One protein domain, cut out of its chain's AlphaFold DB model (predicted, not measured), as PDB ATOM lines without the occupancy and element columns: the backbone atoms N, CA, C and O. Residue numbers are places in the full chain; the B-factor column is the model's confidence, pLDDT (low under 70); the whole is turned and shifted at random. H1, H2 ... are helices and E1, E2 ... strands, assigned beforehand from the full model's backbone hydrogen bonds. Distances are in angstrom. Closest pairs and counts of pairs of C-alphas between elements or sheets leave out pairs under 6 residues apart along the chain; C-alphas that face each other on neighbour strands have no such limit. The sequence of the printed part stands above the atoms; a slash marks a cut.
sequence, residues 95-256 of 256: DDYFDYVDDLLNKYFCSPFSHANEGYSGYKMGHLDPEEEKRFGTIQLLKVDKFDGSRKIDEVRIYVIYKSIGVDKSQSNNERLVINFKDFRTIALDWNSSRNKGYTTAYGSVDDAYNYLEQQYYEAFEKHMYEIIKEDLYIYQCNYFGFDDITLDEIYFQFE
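Overview. This is residues 95 to 256 of the 256 residues of an uncharacterized protein of Clostridium sp. CAG:288 (UniProt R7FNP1). One long helix, H3, runs along much of a rod and packs on two small sheets set end to end: its first part, residues 206 to 225, covers the twisted sheet E1 E2 E3 E6, and residues 222 to 230 pass the sheet E4 E5 E7, on which H1 packs. The strands pass from sheet to sheet, E3 running on into E4 and E5 into E6, and the turn of the hairpin E2 and E3 reaches one end of the rod. The 162 printed residues hold three named helices and seven named strands, in the order H1 E1 H2 E2 E3 E4 E5 E6 H3 E7; E4 E5 E7 is a mixed sheet in that order, and the class is mixed, helices and strands. The whole is loose, with a radius of gyration of the C-alphas of 19.3 A and spans of 71 by 29 by 23 A.

Along the chain. The branched sheet has E3, residues 151 to 162, 35.7 A long, with E2, residues 138 to 144, 19.4 A, E6, residues 185 to 189, and E1, residues 124 to 126. The other sheet has E4, residues 164 to 167, E5, residues 176 to 182, 19.5 A, and E7, residues 250 to 255, whose C-alpha 255 is at (147.079, 98.625, 176.392). H3, residues 206 to 239, is 48.7 A long; H1, residues 95 to 109, 21.0 A, begins with C-alpha 95 at (124.760, 97.457, 178.016); H2 is residues 130 to 136.

Arrangement. E3 has three antiparallel neighbours: E2 and E1 on one side, E6 on the other. N 141 and O 154 of the hairpin E2 and E3 are 2.8 A apart, N 187 and O 159 of E6 and E3 2.8 A, and N 126 and O 160 of E1 and E3 2.9 A, each within hydrogen-bond range. H3 is on this strongly twisted sheet at a height over the sheet of 7.6 A, slantwise to E3 at 49 degrees on the local plane; the closest C-alphas, Ile 158 and Glu 214, are 6.9 A apart. H2 only grazes this sheet; it touches H3 at residues 213 to 220 alone, closest C-alphas Phe 136 and Tyr 217, 4.9 A, at a steep tilt of 42 degrees, opposite ways. E3 runs on into E4 at 53 degrees, and E5 into E6 at 54 degrees. E4 and E5 are an antiparallel hairpin, with N 180 and O 166 at 2.8 A; E5 and E7 are parallel, with N 179 and O 252 at 2.8 A. H1 and H3 are on one face of the sheet E4 E5 E7, an arrangement of two layers, one of helices and one the sheet. H1 lies over E4, along the strands at 18 degrees on the local plane, at a height over the sheet of 5.8 A. In H1, H2 and H3 every O i to N i+4 pair is within hydrogen-bond range.

Size, cuts and confidence. The two farthest C-alphas, Phe 147 and Gly 242, are 70.6 A apart. The printed part has no cut; the links H1 to E1 and E6 to H3 are long. Mean pLDDT of the printed part is 73.7, with 47 residues under 70, among them residues 110 to 121, 189 to 200 and 233 to 250.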
ATOM      1  N   ASP A  95     124.233  98.487 178.914       55.66
ATOM      2  CA  ASP A  95     124.760  97.457 178.016       55.66
ATOM      3  C   ASP A  95     124.594  97.831 176.530       55.66
ATOM      4  O   ASP A  95     125.556  97.698 175.774       55.66
ATOM      5  N   ASP A  96     123.446  98.406 176.137       65.50
ATOM      6  CA  ASP A  96     123.184  98.850 174.752       65.50
ATOM      7  C   ASP A  96     124.147  99.976 174.331       65.50
ATOM      8  O   ASP A  96     124.491 100.142 173.160       65.50
ATOM      9  N   TYR A  97     124.605 100.753 175.314       69.06
ATOM     10  CA  TYR A  97     125.568 101.824 175.127       69.06
ATOM     11  C   TYR A  97     126.978 101.298 174.834       69.06
ATOM     12  O   TYR A  97     127.634 101.752 173.895       69.06
ATOM     13  N   PHE A  98     127.465 100.350 175.638       77.62
ATOM     14  CA  PHE A  98     128.802  99.799 175.427       77.62
ATOM     15  C   PHE A  98     128.885  99.002 174.125       77.62
ATOM     16  O   PHE A  98     129.913  99.071 173.460       77.62
ATOM     17  N   ASP A  99     127.800  98.329 173.731       76.06
ATOM     18  CA  ASP A  99     127.694  97.694 172.413       76.06
ATOM     19  C   ASP A  99     127.797  98.715 171.268       76.06
ATOM     20  O   ASP A  99     128.540  98.495 170.313       76.06
ATOM     21  N   TYR A 100     127.143  99.876 171.388       74.69
ATOM     22  CA  TYR A 100     127.291 100.951 170.402       74.69
ATOM     23  C   TYR A 100     128.735 101.459 170.301       74.69
ATOM     24  O   TYR A 100     129.252 101.646 169.200       74.69
ATOM     25  N   VAL A 101     129.400 101.686 171.438       78.12
ATOM     26  CA  VAL A 101     130.804 102.117 171.438       78.12
ATOM     27  C   VAL A 101     131.695 101.039 170.821       78.12
ATOM     28  O   VAL A 101     132.581 101.374 170.043       78.12
ATOM     29  N   ASP A 102     131.457  99.756 171.096       80.75
ATOM     30  CA  ASP A 102     132.172  98.659 170.435       80.75
ATOM     31  C   ASP A 102     131.992  98.691 168.909       80.75
ATOM     32  O   ASP A 102     132.969  98.578 168.162       80.75
ATOM     33  N   ASP A 103     130.770  98.908 168.425       77.50
ATOM     34  CA  ASP A 103     130.481  99.047 166.995       77.50
ATOM     35  C   ASP A 103     131.155 100.284 166.383       77.50
ATOM     36  O   ASP A 103     131.709 100.217 165.281       77.50
ATOM     37  N   LEU A 104     131.174 101.403 167.112       78.62
ATOM     38  CA  LEU A 104     131.869 102.630 166.732       78.62
ATOM     39  C   LEU A 104     133.373 102.386 166.581       78.62
ATOM     40  O   LEU A 104     133.962 102.689 165.540       78.62
ATOM     41  N   LEU A 105     133.989 101.787 167.601       80.00
ATOM     42  CA  LEU A 105     135.405 101.440 167.604       80.00
ATOM     43  C   LEU A 105     135.734 100.484 166.452       80.00
ATOM     44  O   LEU A 105     136.761 100.631 165.781       80.00
ATOM     45  N   ASN A 106     134.835  99.537 166.174       74.31
ATOM     46  CA  ASN A 106     134.957  98.654 165.026       74.31
ATOM     47  C   ASN A 106     134.892  99.418 163.699       74.31
ATOM     48  O   ASN A 106     135.721  99.185 162.823       74.31
ATOM     49  N   LYS A 107     133.969 100.365 163.545       74.94
ATOM     50  CA  LYS A 107     133.825 101.149 162.314       74.94
ATOM     51  C   LYS A 107     135.035 102.041 162.031       74.94
ATOM     52  O   LYS A 107     135.507 102.062 160.897       74.94
ATOM     53  N   TYR A 108     135.514 102.784 163.027       72.25
ATOM     54  CA  TYR A 108     136.559 103.793 162.818       72.25
ATOM     55  C   TYR A 108     137.962 103.213 162.788       72.25
ATOM     56  O   TYR A 108     138.800 103.665 162.011       72.25
ATOM     57  N   PHE A 109     138.221 102.203 163.614       71.25
ATOM     58  CA  PHE A 109     139.588 101.758 163.844       71.25
ATOM     59  C   PHE A 109     139.860 100.360 163.275       71.25
ATOM     60  O   PHE A 109     141.008  99.935 163.203       71.25
ATOM     61  N   CYS A 110     138.859  99.613 162.796       63.19
ATOM     62  CA  CYS A 110     139.108  98.280 162.236       63.19
ATOM     63  C   CYS A 110     139.276  98.286 160.719       63.19
ATOM     64  O   CYS A 110     138.445  97.754 159.987       63.19
ATOM     65  N   SER A 111     140.427  98.778 160.259       63.25
ATOM     66  CA  SER A 111     140.959  98.403 158.948       63.25
ATOM     67  C   SER A 111     141.956  97.242 159.106       63.25
ATOM     68  O   SER A 111     142.881  97.334 159.924       63.25
ATOM     69  N   PRO A 112     141.785  96.110 158.394       60.75
ATOM     70  CA  PRO A 112     142.720  94.994 158.482       60.75
ATOM     71  C   PRO A 112     144.076  95.374 157.872       60.75
ATOM     72  O   PRO A 112     144.165  95.753 156.702       60.75
ATOM     73  N   PHE A 113     145.155  95.210 158.644       66.44
ATOM     74  CA  PHE A 113     146.513  95.394 158.141       66.44
ATOM     75  C   PHE A 113     146.930  94.151 157.342       66.44
ATOM     76  O   PHE A 113     147.226  93.100 157.908       66.44
ATOM     77  N   SER A 114     146.900  94.249 156.009       49.06
ATOM     78  CA  SER A 114     147.118  93.111 155.094       49.06
ATOM     79  C   SER A 114     148.493  93.084 154.413       49.06
ATOM     80  O   SER A 114     148.777  92.182 153.623       49.06
ATOM     81  N   HIS A 115     149.383  94.039 154.698       50.47
ATOM     82  CA  HIS A 115     150.654  94.126 153.980       50.47
ATOM     83  C   HIS A 115     151.689  93.106 154.477       50.47
ATOM     84  O   HIS A 115     152.262  93.281 155.546       50.47
ATOM     85  N   ALA A 116     151.917  92.075 153.650       41.50
ATOM     86  CA  ALA A 116     153.161  91.375 153.262       41.50
ATOM     87  C   ALA A 116     154.282  91.043 154.283       41.50
ATOM     88  O   ALA A 116     155.259  90.406 153.896       41.50
ATOM     89  N   ASN A 117     154.179  91.408 155.557       53.19
ATOM     90  CA  ASN A 117     155.131  91.034 156.595       53.19
ATOM     91  C   ASN A 117     154.574  89.820 157.343       53.19
ATOM     92  O   ASN A 117     153.632  89.946 158.127       53.19
ATOM     93  N   GLU A 118     155.176  88.648 157.120       55.94
ATOM     94  CA  GLU A 118     154.744  87.329 157.621       55.94
ATOM     95  C   GLU A 118     154.582  87.222 159.161       55.94
ATOM     96  O   GLU A 118     154.105  86.206 159.657       55.94
ATOM     97  N   GLY A 119     154.897  88.268 159.936       65.06
ATOM     98  CA  GLY A 119     154.710  88.330 161.394       65.06
ATOM     99  C   GLY A 119     153.510  89.144 161.905       65.06
ATOM    100  O   GLY A 119     153.276  89.163 163.113       65.06
ATOM    101  N   TYR A 120     152.758  89.827 161.030       69.06
ATOM    102  CA  TYR A 120     151.692  90.767 161.431       69.06
ATOM    103  C   TYR A 120     150.309  90.425 160.857       69.06
ATOM    104  O   TYR A 120     149.389  91.241 160.906       69.06
ATOM    105  N   SER A 121     150.133  89.203 160.347       69.56
ATOM    106  CA  SER A 121     148.820  88.705 159.925       69.56
ATOM    107  C   SER A 121     147.842  88.676 161.106       69.56
ATOM    108  O   SER A 121     148.173  88.173 162.182       69.56
ATOM    109  N   GLY A 122     146.641  89.223 160.909       74.88
ATOM    110  CA  GLY A 122     145.599  89.295 161.940       74.88
ATOM    111  C   GLY A 122     145.683  90.509 162.874       74.88
ATOM    112  O   GLY A 122     144.913  90.566 163.831       74.88
ATOM    113  N   TYR A 123     146.574  91.470 162.604       78.62
ATOM    114  CA  TYR A 123     146.582  92.770 163.279       78.62
ATOM    115  C   TYR A 123     145.750  93.801 162.503       78.62
ATOM    116  O   TYR A 123     145.557  93.712 161.287       78.62
ATOM    117  N   LYS A 124     145.256  94.793 163.235       82.56
ATOM    118  CA  LYS A 124     144.594  96.003 162.750       82.56
ATOM    119  C   LYS A 124     145.548  97.180 162.931       82.56
ATOM    120  O   LYS A 124     146.391  97.153 163.829       82.56
ATOM    121  N   MET A 125     145.428  98.180 162.067       78.50
ATOM    122  CA  MET A 125     146.226  99.403 162.125       78.50
ATOM    123  C   MET A 125     145.367 100.540 162.671       78.50
ATOM    124  O   MET A 125     144.271 100.772 162.170       78.50
ATOM    125  N   GLY A 126     145.857 101.222 163.704       76.06
ATOM    126  CA  GLY A 126     145.222 102.441 164.186       76.06
ATOM    127  C   GLY A 126     145.603 103.612 163.291       76.06
ATOM    128  O   GLY A 126     146.779 103.792 162.961       76.06
ATOM    129  N   HIS A 127     144.596 104.388 162.908       69.50
ATOM    130  CA  HIS A 127     144.740 105.530 162.020       69.50
ATOM    131  C   HIS A 127     144.566 106.835 162.789       69.50
ATOM    132  O   HIS A 127     143.715 106.936 163.675       69.50
ATOM    133  N   LEU A 128     145.393 107.810 162.428       74.00
ATOM    134  CA  LEU A 128     145.147 109.220 162.693       74.00
ATOM    135  C   LEU A 128     144.545 109.853 161.438       74.00
ATOM    136  O   LEU A 128     144.494 109.225 160.374       74.00
ATOM    137  N   ASP A 129     144.135 111.117 161.526       74.38
ATOM    138  CA  ASP A 129     143.904 111.867 160.300       74.38
ATOM    139  C   ASP A 129     145.215 112.000 159.481       74.38
ATOM    140  O   ASP A 129     146.323 111.939 160.032       74.38
ATOM    141  N   PRO A 130     145.144 112.171 158.146       76.62
ATOM    142  CA  PRO A 130     146.342 112.199 157.304       76.62
ATOM    143  C   PRO A 130     147.332 113.338 157.597       76.62
ATOM    144  O   PRO A 130     148.493 113.258 157.182       76.62
ATOM    145  N   GLU A 131     146.898 114.434 158.224       78.62
ATOM    146  CA  GLU A 131     147.786 115.542 158.587       78.62
ATOM    147  C   GLU A 131     148.543 115.228 159.881       78.62
ATOM    148  O   GLU A 131     149.755 115.452 159.965       78.62
ATOM    149  N   GLU A 132     147.863 114.628 160.852       74.25
ATOM    150  CA  GLU A 132     148.433 114.106 162.084       74.25
ATOM    151  C   GLU A 132     149.381 112.930 161.821       74.25
ATOM    152  O   GLU A 132     150.476 112.906 162.388       74.25
ATOM    153  N   GLU A 133     149.060 112.022 160.892       74.62
ATOM    154  CA  GLU A 133     149.981 110.957 160.460       74.62
ATOM    155  C   GLU A 133     151.296 111.536 159.903       74.62
ATOM    156  O   GLU A 133     152.387 111.050 160.216       74.62
ATOM    157  N   LYS A 134     151.235 112.620 159.120       77.25
ATOM    158  CA  LYS A 134     152.444 113.298 158.617       77.25
ATOM    159  C   LYS A 134     153.224 113.988 159.730       77.25
ATOM    160  O   LYS A 134     154.451 114.036 159.677       77.25
ATOM    161  N   ARG A 135     152.524 114.559 160.709       75.31
ATOM    162  CA  ARG A 135     153.130 115.355 161.777       75.31
ATOM    163  C   ARG A 135     153.766 114.499 162.868       75.31
ATOM    164  O   ARG A 135     154.864 114.817 163.315       75.31
ATOM    165  N   PHE A 136     153.065 113.465 163.318       76.88
ATOM    166  CA  PHE A 136     153.461 112.639 164.458       76.88
ATOM    167  C   PHE A 136     153.951 111.255 164.030       76.88
ATOM    168  O   PHE A 136     154.776 110.662 164.715       76.88
ATOM    169  N   GLY A 137     153.468 110.744 162.894       73.31
ATOM    170  CA  GLY A 137     153.738 109.387 162.419       73.31
ATOM    171  C   GLY A 137     154.889 109.283 161.430       73.31
ATOM    172  O   GLY A 137     155.075 108.219 160.853       73.31
ATOM    173  N   THR A 138     155.662 110.347 161.191       76.81
ATOM    174  CA  THR A 138     156.743 110.335 160.192       76.81
ATOM    175  C   THR A 138     158.085 110.750 160.792       76.81
ATOM    176  O   THR A 138     158.223 111.824 161.372       76.81
ATOM    177  N   ILE A 139     159.107 109.914 160.598       73.94
ATOM    178  CA  ILE A 139     160.508 110.212 160.899       73.94
ATOM    179  C   ILE A 139     161.219 110.590 159.604       73.94
ATOM    180  O   ILE A 139     161.294 109.788 158.674       73.94
ATOM    181  N   GLN A 140     161.814 111.780 159.572       76.31
ATOM    182  CA  GLN A 140     162.725 112.169 158.499       76.31
ATOM    183  C   GLN A 140     164.156 111.753 158.848       76.31
ATOM    184  O   GLN A 140     164.756 112.232 159.813       76.31
ATOM    185  N   LEU A 141     164.708 110.854 158.042       75.50
ATOM    186  CA  LEU A 141     166.085 110.398 158.128       75.50
ATOM    187  C   LEU A 141     166.937 111.181 157.129       75.50
ATOM    188  O   LEU A 141     166.716 111.112 155.920       75.50
ATOM    189  N   LEU A 142     167.952 111.893 157.625       75.38
ATOM    190  CA  LEU A 142     168.895 112.622 156.781       75.38
ATOM    191  C   LEU A 142     170.193 111.829 156.622       75.38
ATOM    192  O   LEU A 142     170.859 111.500 157.608       75.38
ATOM    193  N   LYS A 143     170.588 111.596 155.371       78.00
ATOM    194  CA  LYS A 143     171.924 111.120 155.006       78.00
ATOM    195  C   LYS A 143     172.639 112.173 154.180       78.00
ATOM    196  O   LYS A 143     172.092 112.681 153.203       78.00
ATOM    197  N   VAL A 144     173.871 112.470 154.571       75.94
ATOM    198  CA  VAL A 144     174.771 113.349 153.821       75.94
ATOM    199  C   VAL A 144     175.861 112.484 153.207       75.94
ATOM    200  O   VAL A 144     176.572 111.782 153.933       75.94
ATOM    201  N   ASP A 145     175.971 112.498 151.880       73.12
ATOM    202  CA  ASP A 145     177.066 111.821 151.195       73.12
ATOM    203  C   ASP A 145     178.374 112.578 151.458       73.12
ATOM    204  O   ASP A 145     178.454 113.804 151.353       73.12
ATOM    205  N   LYS A 146     179.412 111.842 151.853       72.75
ATOM    206  CA  LYS A 146     180.709 112.425 152.208       72.75
ATOM    207  C   LYS A 146     181.532 112.832 150.984       72.75
ATOM    208  O   LYS A 146     182.487 113.583 151.156       72.75
ATOM    209  N   PHE A 147     181.206 112.328 149.794       73.06
ATOM    210  CA  PHE A 147     181.970 112.573 148.571       73.06
ATOM    211  C   PHE A 147     181.550 113.856 147.853       73.06
ATOM    212  O   PHE A 147     182.419 114.593 147.395       73.06
ATOM    213  N   ASP A 148     180.250 114.142 147.773       81.12
ATOM    214  CA  ASP A 148     179.720 115.310 147.055       81.12
ATOM    215  C   ASP A 148     178.865 116.246 147.929       81.12
ATOM    216  O   ASP A 148     178.430 117.302 147.469       81.12
ATOM    217  N   GLY A 149     178.640 115.896 149.201       76.44
ATOM    218  CA  GLY A 149     177.818 116.681 150.122       76.44
ATOM    219  C   GLY A 149     176.319 116.627 149.819       76.44
ATOM    220  O   GLY A 149     175.551 117.375 150.437       76.44
ATOM    221  N   SER A 150     175.886 115.772 148.886       77.94
ATOM    222  CA  SER A 150     174.477 115.605 148.544       77.94
ATOM    223  C   SER A 150     173.680 115.110 149.749       77.94
ATOM    224  O   SER A 150     174.168 114.381 150.618       77.94
ATOM    225  N   ARG A 151     172.426 115.562 149.832       78.88
ATOM    226  CA  ARG A 151     171.513 115.230 150.925       78.88
ATOM    227  C   ARG A 151     170.427 114.312 150.403       78.88
ATOM    228  O   ARG A 151     169.736 114.661 149.449       78.88
ATOM    229  N   LYS A 152     170.248 113.179 151.071       78.12
ATOM    230  CA  LYS A 152     169.108 112.289 150.872       78.12
ATOM    231  C   LYS A 152     168.224 112.340 152.111       78.12
ATOM    232  O   LYS A 152     168.719 112.158 153.223       78.12
ATOM    233  N   ILE A 153     166.942 112.605 151.892       74.81
ATOM    234  CA  ILE A 153     165.908 112.543 152.921       74.81
ATOM    235  C   ILE A 153     165.098 111.285 152.638       74.81
ATOM    236  O   ILE A 153     164.551 111.144 151.546       74.81
ATOM    237  N   ASP A 154     165.081 110.372 153.599       74.38
ATOM    238  CA  ASP A 154     164.203 109.208 153.600       74.38
ATOM    239  C   ASP A 154     163.144 109.404 154.692       74.38
ATOM    240  O   ASP A 154     163.426 109.989 155.737       74.38
ATOM    241  N   GLU A 155     161.925 108.931 154.450       76.06
ATOM    242  CA  GLU A 155     160.821 109.018 155.406       76.06
ATOM    243  C   GLU A 155     160.456 107.623 155.895       76.06
ATOM    244  O   GLU A 155     160.271 106.703 155.101       76.06
ATOM    245  N   VAL A 156     160.356 107.474 157.210       74.94
ATOM    246  CA  VAL A 156     159.892 106.250 157.866       74.94
ATOM    247  C   VAL A 156     158.578 106.568 158.544       74.94
ATOM    248  O   VAL A 156     158.479 107.577 159.239       74.94
ATOM    249  N   ARG A 157     157.582 105.701 158.375       77.25
ATOM    250  CA  ARG A 157     156.274 105.887 158.996       77.25
ATOM    251  C   ARG A 157     156.092 104.975 160.199       77.25
ATOM    252  O   ARG A 157     156.276 103.766 160.077       77.25
ATOM    253  N   ILE A 158     155.732 105.560 161.337       79.50
ATOM    254  CA  ILE A 158     155.322 104.853 162.547       79.50
ATOM    255  C   ILE A 158     153.809 104.672 162.517       79.50
ATOM    256  O   ILE A 158     153.065 105.596 162.205       79.50
ATOM    257  N   TYR A 159     153.377 103.477 162.891       79.19
ATOM    258  CA  TYR A 159     151.983 103.124 163.075       79.19
ATOM    259  C   TYR A 159     151.793 102.442 164.420       79.19
ATOM    260  O   TYR A 159     152.702 101.785 164.927       79.19
ATOM    261  N   VAL A 160     150.579 102.529 164.952       83.19
ATOM    262  CA  VAL A 160     150.122 101.652 166.030       83.19
ATOM    263  C   VAL A 160     149.378 100.481 165.414       83.19
ATOM    264  O   VAL A 160     148.603 100.638 164.467       83.19
ATOM    265  N   ILE A 161     149.615  99.296 165.951       84.81
ATOM    266  CA  ILE A 161     148.897  98.088 165.575       84.81
ATOM    267  C   ILE A 161     148.420  97.356 166.821       84.81
ATOM    268  O   ILE A 161     149.034  97.419 167.884       84.81
ATOM    269  N   TYR A 162     147.319  96.638 166.675       85.81
ATOM    270  CA  TYR A 162     146.713  95.855 167.745       85.81
ATOM    271  C   TYR A 162     145.910  94.706 167.152       85.81
ATOM    272  O   TYR A 162     145.530  94.732 165.983       85.81
ATOM    273  N   LYS A 163     145.640  93.675 167.943       86.12
ATOM    274  CA  LYS A 163     144.880  92.512 167.478       86.12
ATOM    275  C   LYS A 163     143.374  92.718 167.609       86.12
ATOM    276  O   LYS A 163     142.608  92.387 166.705       86.12
ATOM    277  N   SER A 164     142.944  93.298 168.723       85.00
ATOM    278  CA  SER A 164     141.545  93.656 168.953       85.00
ATOM    279  C   SER A 164     141.434  94.887 169.838       85.00
ATOM    280  O   SER A 164     142.305  95.138 170.668       85.00
ATOM    281  N   ILE A 165     140.339  95.611 169.657       86.88
ATOM    282  CA  ILE A 165     139.920  96.752 170.460       86.88
ATOM    283  C   ILE A 165     138.486  96.482 170.917       86.88
ATOM    284  O   ILE A 165     137.726  95.876 170.158       86.88
ATOM    285  N   GLY A 166     138.135  96.885 172.132       88.06
ATOM    286  CA  GLY A 166     136.753  96.848 172.595       88.06
ATOM    287  C   GLY A 166     136.581  97.401 174.002       88.06
ATOM    288  O   GLY A 166     137.559  97.664 174.703       88.06
ATOM    289  N   VAL A 167     135.336  97.579 174.411       88.56
ATOM    290  CA  VAL A 167     134.950  98.101 175.713       88.56
ATOM    291  C   VAL A 167     135.058  97.010 176.774       88.56
ATOM    292  O   VAL A 167     134.505  95.917 176.654       88.56
ATOM    293  N   ASP A 168     135.735  97.320 177.877       89.12
ATOM    294  CA  ASP A 168     135.671  96.505 179.083       89.12
ATOM    295  C   ASP A 168     134.389  96.821 179.851       89.12
ATOM    296  O   ASP A 168     134.360  97.672 180.746       89.12
ATOM    297  N   LYS A 169     133.311  96.116 179.506       86.50
ATOM    298  CA  LYS A 169     132.003  96.269 180.157       86.50
ATOM    299  C   LYS A 169     132.043  95.995 181.664       86.50
ATOM    300  O   LYS A 169     131.208  96.507 182.395       86.50
ATOM    301  N   SER A 170     133.013  95.212 182.148       86.00
ATOM    302  CA  SER A 170     133.133  94.898 183.578       86.00
ATOM    303  C   SER A 170     133.740  96.040 184.398       86.00
ATOM    304  O   SER A 170     133.489  96.141 185.598       86.00
ATOM    305  N   GLN A 171     134.528  96.905 183.751       84.50
ATOM    306  CA  GLN A 171     135.161  98.071 184.372       84.50
ATOM    307  C   GLN A 171     134.510  99.401 183.968       84.50
ATOM    308  O   GLN A 171     134.870 100.444 184.524       84.50
ATOM    309  N   SER A 172     133.579  99.371 183.015       82.44
ATOM    310  CA  SER A 172     132.875 100.548 182.513       82.44
ATOM    311  C   SER A 172     131.541 100.766 183.232       82.44
ATOM    312  O   SER A 172     130.888  99.829 183.683       82.44
ATOM    313  N   ASN A 173     131.138 102.027 183.352       80.56
ATOM    314  CA  ASN A 173     129.850 102.472 183.874       80.56
ATOM    315  C   ASN A 173     129.452 103.812 183.216       80.56
ATOM    316  O   ASN A 173     130.114 104.280 182.292       80.56
ATOM    317  N   ASN A 174     128.380 104.443 183.692       73.06
ATOM    318  CA  ASN A 174     127.855 105.680 183.101       73.06
ATOM    319  C   ASN A 174     128.826 106.882 183.168       73.06
ATOM    320  O   ASN A 174     128.748 107.788 182.340       73.06
ATOM    321  N   GLU A 175     129.751 106.901 184.127       70.69
ATOM    322  CA  GLU A 175     130.732 107.981 184.319       70.69
ATOM    323  C   GLU A 175     132.111 107.625 183.749       70.69
ATOM    324  O   GLU A 175     132.913 108.509 183.443       70.69
ATOM    325  N   ARG A 176     132.390 106.327 183.590       79.44
ATOM    326  CA  ARG A 176     133.699 105.802 183.216       79.44
ATOM    327  C   ARG A 176     133.600 104.815 182.061       79.44
ATOM    328  O   ARG A 176     133.013 103.751 182.212       79.44
ATOM    329  N   LEU A 177     134.286 105.098 180.959       82.69
ATOM    330  CA  LEU A 177     134.466 104.163 179.848       82.69
ATOM    331  C   LEU A 177     135.883 103.588 179.877       82.69
ATOM    332  O   LEU A 177     136.856 104.333 179.976       82.69
ATOM    333  N   VAL A 178     136.014 102.267 179.782       86.50
ATOM    334  CA  VAL A 178     137.308 101.580 179.697       86.50
ATOM    335  C   VAL A 178     137.391 100.850 178.364       86.50
ATOM    336  O   VAL A 178     136.558 100.000 178.073       86.50
ATOM    337  N   ILE A 179     138.397 101.182 177.560       88.06
ATOM    338  CA  ILE A 179     138.645 100.595 176.241       88.06
ATOM    339  C   ILE A 179     139.956  99.823 176.296       88.06
ATOM    340  O   ILE A 179     140.998 100.379 176.637       88.06
ATOM    341  N   ASN A 180     139.904  98.551 175.924       89.00
ATOM    342  CA  ASN A 180     141.040  97.645 175.946       89.00
ATOM    343  C   ASN A 180     141.571  97.414 174.533       89.00
ATOM    344  O   ASN A 180     140.836  96.991 173.639       89.00
ATOM    345  N   PHE A 181     142.876  97.596 174.370       87.12
ATOM    346  CA  PHE A 181     143.648  97.140 173.225       87.12
ATOM    347  C   PHE A 181     144.373  95.862 173.604       87.12
ATOM    348  O   PHE A 181     145.128  95.840 174.572       87.12
ATOM    349  N   LYS A 182     144.164  94.801 172.828       87.12
ATOM    350  CA  LYS A 182     144.896  93.544 172.994       87.12
ATOM    351  C   LYS A 182     146.044  93.479 172.007       87.12
ATOM    352  O   LYS A 182     145.818  93.638 170.802       87.12
ATOM    353  N   ASP A 183     147.221  93.128 172.515       85.44
ATOM    354  CA  ASP A 183     148.435  92.919 171.727       85.44
ATOM    355  C   ASP A 183     148.828  94.202 170.982       85.44
ATOM    356  O   ASP A 183     149.031  94.220 169.763       85.44
ATOM    357  N   PHE A 184     148.821  95.305 171.735       85.25
ATOM    358  CA  PHE A 184     149.126  96.637 171.228       85.25
ATOM    359  C   PHE A 184     150.634  96.843 171.095       85.25
ATOM    360  O   PHE A 184     151.403  96.564 172.015       85.25
ATOM    361  N   ARG A 185     151.069  97.380 169.956       83.00
ATOM    362  CA  ARG A 185     152.476  97.701 169.690       83.00
ATOM    363  C   ARG A 185     152.598  98.757 168.605       83.00
ATOM    364  O   ARG A 185     151.709  98.892 167.768       83.00
ATOM    365  N   THR A 186     153.716  99.471 168.573       79.88
ATOM    366  CA  THR A 186     154.050 100.315 167.424       79.88
ATOM    367  C   THR A 186     154.945  99.563 166.444       79.88
ATOM    368  O   THR A 186     155.671  98.633 166.808       79.88
ATOM    369  N   ILE A 187     154.858  99.942 165.174       78.00
ATOM    370  CA  ILE A 187     155.745  99.468 164.116       78.00
ATOM    371  C   ILE A 187     156.220 100.668 163.310       78.00
ATOM    372  O   ILE A 187     155.426 101.544 162.981       78.00
ATOM    373  N   ALA A 188     157.492 100.684 162.926       76.31
ATOM    374  CA  ALA A 188     157.954 101.561 161.860       76.31
ATOM    375  C   ALA A 188     158.044 100.779 160.549       76.31
ATOM    376  O   ALA A 188     158.885  99.887 160.398       76.31
ATOM    377  N   LEU A 189     157.172 101.114 159.596       69.75
ATOM    378  CA  LEU A 189     157.285 100.596 158.239       69.75
ATOM    379  C   LEU A 189     158.538 101.165 157.580       69.75
ATOM    380  O   LEU A 189     158.936 102.302 157.828       69.75
ATOM    381  N   ASP A 190     159.182 100.326 156.773       64.19
ATOM    382  CA  ASP A 190     160.440 100.629 156.086       64.19
ATOM    383  C   ASP A 190     161.641 100.897 157.018       64.19
ATOM    384  O   ASP A 190     162.724 101.290 156.573       64.19
ATOM    385  N   TRP A 191     161.509 100.580 158.312       64.62
ATOM    386  CA  TRP A 191     162.619 100.616 159.258       64.62
ATOM    387  C   TRP A 191     163.520  99.395 159.117       64.62
ATOM    388  O   TRP A 191     163.210  98.293 159.568       64.62
ATOM    389  N   ASN A 192     164.696  99.595 158.529       64.50
ATOM    390  CA  ASN A 192     165.754  98.597 158.538       64.50
ATOM    391  C   ASN A 192     166.998  99.172 159.223       64.50
ATOM    392  O   ASN A 192     167.810  99.858 158.602       64.50
ATOM    393  N   SER A 193     167.168  98.842 160.507       57.09
ATOM    394  CA  SER A 193     168.273  99.317 161.355       57.09
ATOM    395  C   SER A 193     169.664  99.031 160.773       57.09
ATOM    396  O   SER A 193     170.607  99.785 161.005       57.09
ATOM    397  N   SER A 194     169.808  97.984 159.950       58.62
ATOM    398  CA  SER A 194     171.066  97.678 159.260       58.62
ATOM    399  C   SER A 194     171.342  98.594 158.059       58.62
ATOM    400  O   SER A 194     172.502  98.922 157.809       58.62
ATOM    401  N   ARG A 195     170.295  99.057 157.357       59.91
ATOM    402  CA  ARG A 195     170.380 100.016 156.237       59.91
ATOM    403  C   ARG A 195     170.468 101.469 156.706       59.91
ATOM    404  O   ARG A 195     171.055 102.291 156.007       59.91
ATOM    405  N   ASN A 196     169.957 101.756 157.901       63.12
ATOM    406  CA  ASN A 196     169.913 103.100 158.478       63.12
ATOM    407  C   ASN A 196     171.204 103.480 159.232       63.12
ATOM    408  O   ASN A 196     171.312 104.580 159.778       63.12
ATOM    409  N   LYS A 197     172.228 102.611 159.231       61.56
ATOM    410  CA  LYS A 197     173.555 102.926 159.780       61.56
ATOM    411  C   LYS A 197     174.166 104.119 159.034       61.56
ATOM    412  O   LYS A 197     174.497 104.022 157.854       61.56
ATOM    413  N   GLY A 198     174.339 105.237 159.741       64.12
ATOM    414  CA  GLY A 198     174.929 106.473 159.209       64.12
ATOM    415  C   GLY A 198     173.929 107.577 158.860       64.12
ATOM    416  O   GLY A 198     174.356 108.622 158.373       64.12
ATOM    417  N   TYR A 199     172.635 107.370 159.113       69.69
ATOM    418  CA  TYR A 199     171.646 108.446 159.102       69.69
ATOM    419  C   TYR A 199     171.657 109.193 160.439       69.69
ATOM    420  O   TYR A 199     171.933 108.614 161.490       69.69
ATOM    421  N   THR A 200     171.347 110.484 160.389       69.50
ATOM    422  CA  THR A 200     171.152 111.338 161.569       69.50
ATOM    423  C   THR A 200     169.738 111.896 161.563       69.50
ATOM    424  O   THR A 200     169.162 112.100 160.491       69.50
ATOM    425  N   THR A 201     169.195 112.179 162.744       72.12
ATOM    426  CA  THR A 201     167.863 112.774 162.891       72.12
ATOM    427  C   THR A 201     167.950 114.106 163.634       72.12
ATOM    428  O   THR A 201     168.955 114.406 164.282       72.12
ATOM    429  N   ALA A 202     166.874 114.895 163.587       70.38
ATOM    430  CA  ALA A 202     166.744 116.104 164.404       70.38
ATOM    431  C   ALA A 202     166.651 115.813 165.919       70.38
ATOM    432  O   ALA A 202     166.808 116.727 166.724       70.38
ATOM    433  N   TYR A 203     166.424 114.553 166.302       69.12
ATOM    434  CA  TYR A 203     166.191 114.107 167.678       69.12
ATOM    435  C   TYR A 203     167.366 113.305 168.258       69.12
ATOM    436  O   TYR A 203     167.251 112.735 169.338       69.12
ATOM    437  N   GLY A 204     168.511 113.277 167.567       72.44
ATOM    438  CA  GLY A 204     169.702 112.543 167.993       72.44
ATOM    439  C   GLY A 204     169.919 111.268 167.186       72.44
ATOM    440  O   GLY A 204     169.863 111.289 165.947       72.44
ATOM    441  N   SER A 205     170.227 110.165 167.873       73.25
ATOM    442  CA  SER A 205     170.404 108.879 167.203       73.25
ATOM    443  C   SER A 205     169.092 108.410 166.565       73.25
ATOM    444  O   SER A 205     168.008 108.905 166.865       73.25
ATOM    445  N   VAL A 206     169.202 107.461 165.642       70.56
ATOM    446  CA  VAL A 206     168.043 106.865 164.972       70.56
ATOM    447  C   VAL A 206     167.119 106.180 165.996       70.56
ATOM    448  O   VAL A 206     165.908 106.351 165.921       70.56
ATOM    449  N   ASP A 207     167.677 105.513 167.010       73.75
ATOM    450  CA  ASP A 207     166.896 104.850 168.063       73.75
ATOM    451  C   ASP A 207     166.248 105.855 169.039       73.75
ATOM    452  O   ASP A 207     165.095 105.679 169.430       73.75
ATOM    453  N   ASP A 208     166.941 106.948 169.386       75.44
ATOM    454  CA  ASP A 208     166.370 108.014 170.230       75.44
ATOM    455  C   ASP A 208     165.195 108.712 169.532       75.44
ATOM    456  O   ASP A 208     164.172 109.000 170.153       75.44
ATOM    457  N   ALA A 209     165.322 108.940 168.223       74.88
ATOM    458  CA  ALA A 209     164.263 109.518 167.407       74.88
ATOM    459  C   ALA A 209     163.042 108.605 167.308       74.88
ATOM    460  O   ALA A 209     161.918 109.097 167.377       74.88
ATOM    461  N   TYR A 210     163.268 107.294 167.173       76.19
ATOM    462  CA  TYR A 210     162.195 106.308 167.170       76.19
ATOM    463  C   TYR A 210     161.422 106.345 168.486       76.19
ATOM    464  O   TYR A 210     160.225 106.588 168.459       76.19
ATOM    465  N   ASN A 211     162.105 106.219 169.628       78.25
ATOM    466  CA  ASN A 211     161.446 106.213 170.938       78.25
ATOM    467  C   ASN A 211     160.690 107.525 171.221       78.25
ATOM    468  O   ASN A 211     159.584 107.511 171.758       78.25
ATOM    469  N   TYR A 212     161.277 108.673 170.861       76.81
ATOM    470  CA  TYR A 212     160.634 109.974 171.048       76.81
ATOM    471  C   TYR A 212     159.355 110.104 170.207       76.81
ATOM    472  O   TYR A 212     158.316 110.520 170.720       76.81
ATOM    473  N   LEU A 213     159.416 109.742 168.924       75.00
ATOM    474  CA  LEU A 213     158.279 109.873 168.011       75.00
ATOM    475  C   LEU A 213     157.224 108.792 168.236       75.00
ATOM    476  O   LEU A 213     156.043 109.081 168.105       75.00
ATOM    477  N   GLU A 214     157.626 107.595 168.656       79.88
ATOM    478  CA  GLU A 214     156.723 106.540 169.111       79.88
ATOM    479  C   GLU A 214     155.802 107.053 170.224       79.88
ATOM    480  O   GLU A 214     154.581 106.934 170.125       79.88
ATOM    481  N   GLN A 215     156.375 107.696 171.244       80.44
ATOM    482  CA  GLN A 215     155.595 108.275 172.332       80.44
ATOM    483  C   GLN A 215     154.665 109.394 171.838       80.44
ATOM    484  O   GLN A 215     153.500 109.438 172.226       80.44
ATOM    485  N   GLN A 216     155.159 110.294 170.982       78.31
ATOM    486  CA  GLN A 216     154.346 111.393 170.446       78.31
ATOM    487  C   GLN A 216     153.182 110.886 169.588       78.31
ATOM    488  O   GLN A 216     152.065 111.385 169.714       78.31
ATOM    489  N   TYR A 217     153.426 109.885 168.742       82.25
ATOM    490  CA  TYR A 217     152.394 109.271 167.915       82.25
ATOM    491  C   TYR A 217     151.348 108.560 168.765       82.25
ATOM    492  O   TYR A 217     150.158 108.708 168.517       82.25
ATOM    493  N   TYR A 218     151.779 107.836 169.798       80.94
ATOM    494  CA  TYR A 218     150.871 107.206 170.747       80.94
ATOM    495  C   TYR A 218     149.974 108.242 171.452       80.94
ATOM    496  O   TYR A 218     148.761 108.061 171.503       80.94
ATOM    497  N   GLU A 219     150.539 109.348 171.946       80.44
ATOM    498  CA  GLU A 219     149.764 110.404 172.614       80.44
ATOM    499  C   GLU A 219     148.767 111.076 171.655       80.44
ATOM    500  O   GLU A 219     147.628 111.352 172.040       80.44
ATOM    501  N   ALA A 220     149.175 111.311 170.403       81.75
ATOM    502  CA  ALA A 220     148.294 111.827 169.358       81.75
ATOM    503  C   ALA A 220     147.182 110.827 169.009       81.75
ATOM    504  O   ALA A 220     146.026 111.212 168.885       81.75
ATOM    505  N   PHE A 221     147.503 109.536 168.924       82.62
ATOM    506  CA  PHE A 221     146.528 108.476 168.681       82.62
ATOM    507  C   PHE A 221     145.493 108.377 169.802       82.62
ATOM    508  O   PHE A 221     144.294 108.394 169.538       82.62
ATOM    509  N   GLU A 222     145.940 108.361 171.058       82.00
ATOM    510  CA  GLU A 222     145.054 108.375 172.224       82.00
ATOM    511  C   GLU A 222     144.125 109.601 172.205       82.00
ATOM    512  O   GLU A 222     142.926 109.487 172.469       82.00
ATOM    513  N   LYS A 223     144.668 110.766 171.822       80.44
ATOM    514  CA  LYS A 223     143.907 112.004 171.643       80.44
ATOM    515  C   LYS A 223     142.822 111.891 170.590       80.44
ATOM    516  O   LYS A 223     141.663 112.184 170.877       80.44
ATOM    517  N   HIS A 224     143.208 111.477 169.397       80.56
ATOM    518  CA  HIS A 224     142.319 111.386 168.256       80.56
ATOM    519  C   HIS A 224     141.145 110.446 168.541       80.56
ATOM    520  O   HIS A 224     139.987 110.784 168.295       80.56
ATOM    521  N   MET A 225     141.419 109.295 169.160       79.38
ATOM    522  CA  MET A 225     140.363 108.372 169.563       79.38
ATOM    523  C   MET A 225     139.428 108.972 170.600       79.38
ATOM    524  O   MET A 225     138.215 108.828 170.477       79.38
ATOM    525  N   TYR A 226     139.978 109.631 171.622       79.62
ATOM    526  CA  TYR A 226     139.160 110.290 172.630       79.62
ATOM    527  C   TYR A 226     138.196 111.293 171.984       79.62
ATOM    528  O   TYR A 226     137.013 111.319 172.324       79.62
ATOM    529  N   GLU A 227     138.695 112.106 171.052       76.88
ATOM    530  CA  GLU A 227     137.908 113.132 170.369       76.88
ATOM    531  C   GLU A 227     136.807 112.530 169.496       76.88
ATOM    532  O   GLU A 227     135.658 112.935 169.662       76.88
ATOM    533  N   ILE A 228     137.116 111.519 168.670       77.31
ATOM    534  CA  ILE A 228     136.114 110.803 167.857       77.31
ATOM    535  C   ILE A 228     135.028 110.207 168.746       77.31
ATOM    536  O   ILE A 228     133.842 110.401 168.496       77.31
ATOM    537  N   ILE A 229     135.429 109.501 169.807       77.06
ATOM    538  CA  ILE A 229     134.483 108.860 170.714       77.06
ATOM    539  C   ILE A 229     133.582 109.928 171.327       77.06
ATOM    540  O   ILE A 229     132.369 109.804 171.243       77.06
ATOM    541  N   LYS A 230     134.126 111.016 171.879       75.06
ATOM    542  CA  LYS A 230     133.301 112.082 172.464       75.06
ATOM    543  C   LYS A 230     132.404 112.800 171.455       75.06
ATOM    544  O   LYS A 230     131.284 113.148 171.823       75.06
ATOM    545  N   GLU A 231     132.864 113.032 170.231       74.19
ATOM    546  CA  GLU A 231     132.069 113.671 169.178       74.19
ATOM    547  C   GLU A 231     130.904 112.777 168.735       74.19
ATOM    548  O   GLU A 231     129.750 113.206 168.759       74.19
ATOM    549  N   ASP A 232     131.167 111.511 168.414       71.44
ATOM    550  CA  ASP A 232     130.109 110.584 168.010       71.44
ATOM    551  C   ASP A 232     129.151 110.287 169.167       71.44
ATOM    552  O   ASP A 232     127.943 110.178 168.963       71.44
ATOM    553  N   LEU A 233     129.650 110.252 170.404       68.12
ATOM    554  CA  LEU A 233     128.807 110.169 171.594       68.12
ATOM    555  C   LEU A 233     127.896 111.371 171.753       68.12
ATOM    556  O   LEU A 233     126.729 111.208 172.101       68.12
ATOM    557  N   TYR A 234     128.415 112.567 171.506       66.56
ATOM    558  CA  TYR A 234     127.615 113.775 171.535       66.56
ATOM    559  C   TYR A 234     126.468 113.683 170.524       66.56
ATOM    560  O   TYR A 234     125.305 113.890 170.878       66.56
ATOM    561  N   ILE A 235     126.773 113.279 169.291       62.78
ATOM    562  CA  ILE A 235     125.775 113.065 168.238       62.78
ATOM    563  C   ILE A 235     124.780 111.969 168.645       62.78
ATOM    564  O   ILE A 235     123.571 112.120 168.453       62.78
ATOM    565  N   TYR A 236     125.251 110.875 169.240       63.44
ATOM    566  CA  TYR A 236     124.410 109.763 169.672       63.44
ATOM    567  C   TYR A 236     123.454 110.168 170.800       63.44
ATOM    568  O   TYR A 236     122.258 109.895 170.717       63.44
ATOM    569  N   GLN A 237     123.936 110.914 171.796       61.34
ATOM    570  CA  GLN A 237     123.102 111.490 172.854       61.34
ATOM    571  C   GLN A 237     122.042 112.441 172.304       61.34
ATOM    572  O   GLN A 237     120.947 112.509 172.858       61.34
ATOM    573  N   CYS A 238     122.323 113.164 171.220       58.38
ATOM    574  CA  CYS A 238     121.321 114.011 170.573       58.38
ATOM    575  C   CYS A 238     120.234 113.194 169.854       58.38
ATOM    576  O   CYS A 238     119.097 113.649 169.763       58.38
ATOM    577  N   ASN A 239     120.573 112.005 169.348       53.16
ATOM    578  CA  ASN A 239     119.704 111.198 168.486       53.16
ATOM    579  C   ASN A 239     118.919 110.095 169.216       53.16
ATOM    580  O   ASN A 239     117.875 109.673 168.717       53.16
ATOM    581  N   TYR A 240     119.403 109.612 170.363       52.47
ATOM    582  CA  TYR A 240     118.850 108.434 171.033       52.47
ATOM    583  C   TYR A 240     118.488 108.705 172.500       52.47
ATOM    584  O   TYR A 240     119.264 109.260 173.275       52.47
ATOM    585  N   PHE A 241     117.279 108.280 172.875       49.03
ATOM    586  CA  PHE A 241     116.690 108.466 174.205       49.03
ATOM    587  C   PHE A 241     117.325 107.556 175.264       49.03
ATOM    588  O   PHE A 241     117.559 106.382 174.987       49.03
ATOM    589  N   GLY A 242     117.505 108.061 176.494       52.31
ATOM    590  CA  GLY A 242     117.867 107.258 177.671       52.31
ATOM    591  C   GLY A 242     119.365 107.121 177.955       52.31
ATOM    592  O   GLY A 242     119.741 106.419 178.891       52.31
ATOM    593  N   PHE A 243     120.212 107.818 177.197       57.53
ATOM    594  CA  PHE A 243     121.665 107.877 177.409       57.53
ATOM    595  C   PHE A 243     122.110 109.153 178.150       57.53
ATOM    596  O   PHE A 243     123.300 109.455 178.227       57.53
ATOM    597  N   ASP A 244     121.162 109.898 178.723       54.50
ATOM    598  CA  ASP A 244     121.371 111.196 179.385       54.50
ATOM    599  C   ASP A 244     122.168 111.117 180.679       54.50
ATOM    600  O   ASP A 244     122.806 112.093 181.093       54.50
ATOM    601  N   ASP A 245     122.149 109.945 181.310       57.25
ATOM    602  CA  ASP A 245     122.921 109.654 182.513       57.25
ATOM    603  C   ASP A 245     124.380 109.303 182.211       57.25
ATOM    604  O   ASP A 245     125.182 109.220 183.138       57.25
ATOM    605  N   ILE A 246     124.733 109.088 180.941       63.59
ATOM    606  CA  ILE A 246     126.091 108.746 180.537       63.59
ATOM    607  C   ILE A 246     126.877 110.045 180.358       63.59
ATOM    608  O   ILE A 246     126.639 110.818 179.435       63.59
ATOM    609  N   THR A 247     127.801 110.334 181.268       61.38
ATOM    610  CA  THR A 247     128.634 111.549 181.209       61.38
ATOM    611  C   THR A 247     130.005 111.260 180.610       61.38
ATOM    612  O   THR A 247     130.566 112.092 179.886       61.38
ATOM    613  N   LEU A 248     130.522 110.053 180.871       66.06
ATOM    614  CA  LEU A 248     131.891 109.635 180.569       66.06
ATOM    615  C   LEU A 248     132.917 110.700 180.930       66.06
ATOM    616  O   LEU A 248     133.714 111.133 180.091       66.06
ATOM    617  N   ASP A 249     132.863 111.171 182.164       63.03
ATOM    618  CA  ASP A 249     133.846 112.123 182.666       63.03
ATOM    619  C   ASP A 249     135.270 111.553 182.564       63.03
ATOM    620  O   ASP A 249     136.230 112.307 182.406       63.03
ATOM    621  N   GLU A 250     135.400 110.221 182.552       69.38
ATOM    622  CA  GLU A 250     136.671 109.526 182.412       69.38
ATOM    623  C   GLU A 250     136.620 108.456 181.305       69.38
ATOM    624  O   GLU A 250     135.873 107.481 181.391       69.38
ATOM    625  N   ILE A 251     137.451 108.605 180.269       78.25
ATOM    626  CA  ILE A 251     137.701 107.554 179.270       78.25
ATOM    627  C   ILE A 251     139.128 107.055 179.478       78.25
ATOM    628  O   ILE A 251     140.072 107.844 179.461       78.25
ATOM    629  N   TYR A 252     139.280 105.751 179.686       81.88
ATOM    630  CA  TYR A 252     140.563 105.094 179.895       81.88
ATOM    631  C   TYR A 252     140.878 104.164 178.737       81.88
ATOM    632  O   TYR A 252     140.059 103.321 178.378       81.88
ATOM    633  N   PHE A 253     142.106 104.249 178.243       84.25
ATOM    634  CA  PHE A 253     142.648 103.297 177.286       84.25
ATOM    635  C   PHE A 253     143.638 102.373 178.006       84.25
ATOM    636  O   PHE A 253     144.602 102.834 178.620       84.25
ATOM    637  N   GLN A 254     143.369 101.068 177.988       85.88
ATOM    638  CA  GLN A 254     144.247 100.036 178.536       85.88
ATOM    639  C   GLN A 254     144.928  99.304 177.383       85.88
ATOM    640  O   GLN A 254     144.265  98.780 176.492       85.88
ATOM    641  N   PHE A 255     146.256  99.266 177.413       82.50
ATOM    642  CA  PHE A 255     147.079  98.625 176.392       82.50
ATOM    643  C   PHE A 255     147.711  97.380 177.003       82.50
ATOM    644  O   PHE A 255     148.576  97.488 177.877       82.50
ATOM    645  N   GLU A 256     147.217  96.216 176.588       75.94
ATOM    646  CA  GLU A 256     147.704  94.900 177.011       75.94
ATOM    647  C   GLU A 256     148.667  94.276 176.001       75.94
ATOM    648  O   GLU A 256     148.388  94.340 174.776       75.94
TER     649      GLU A 256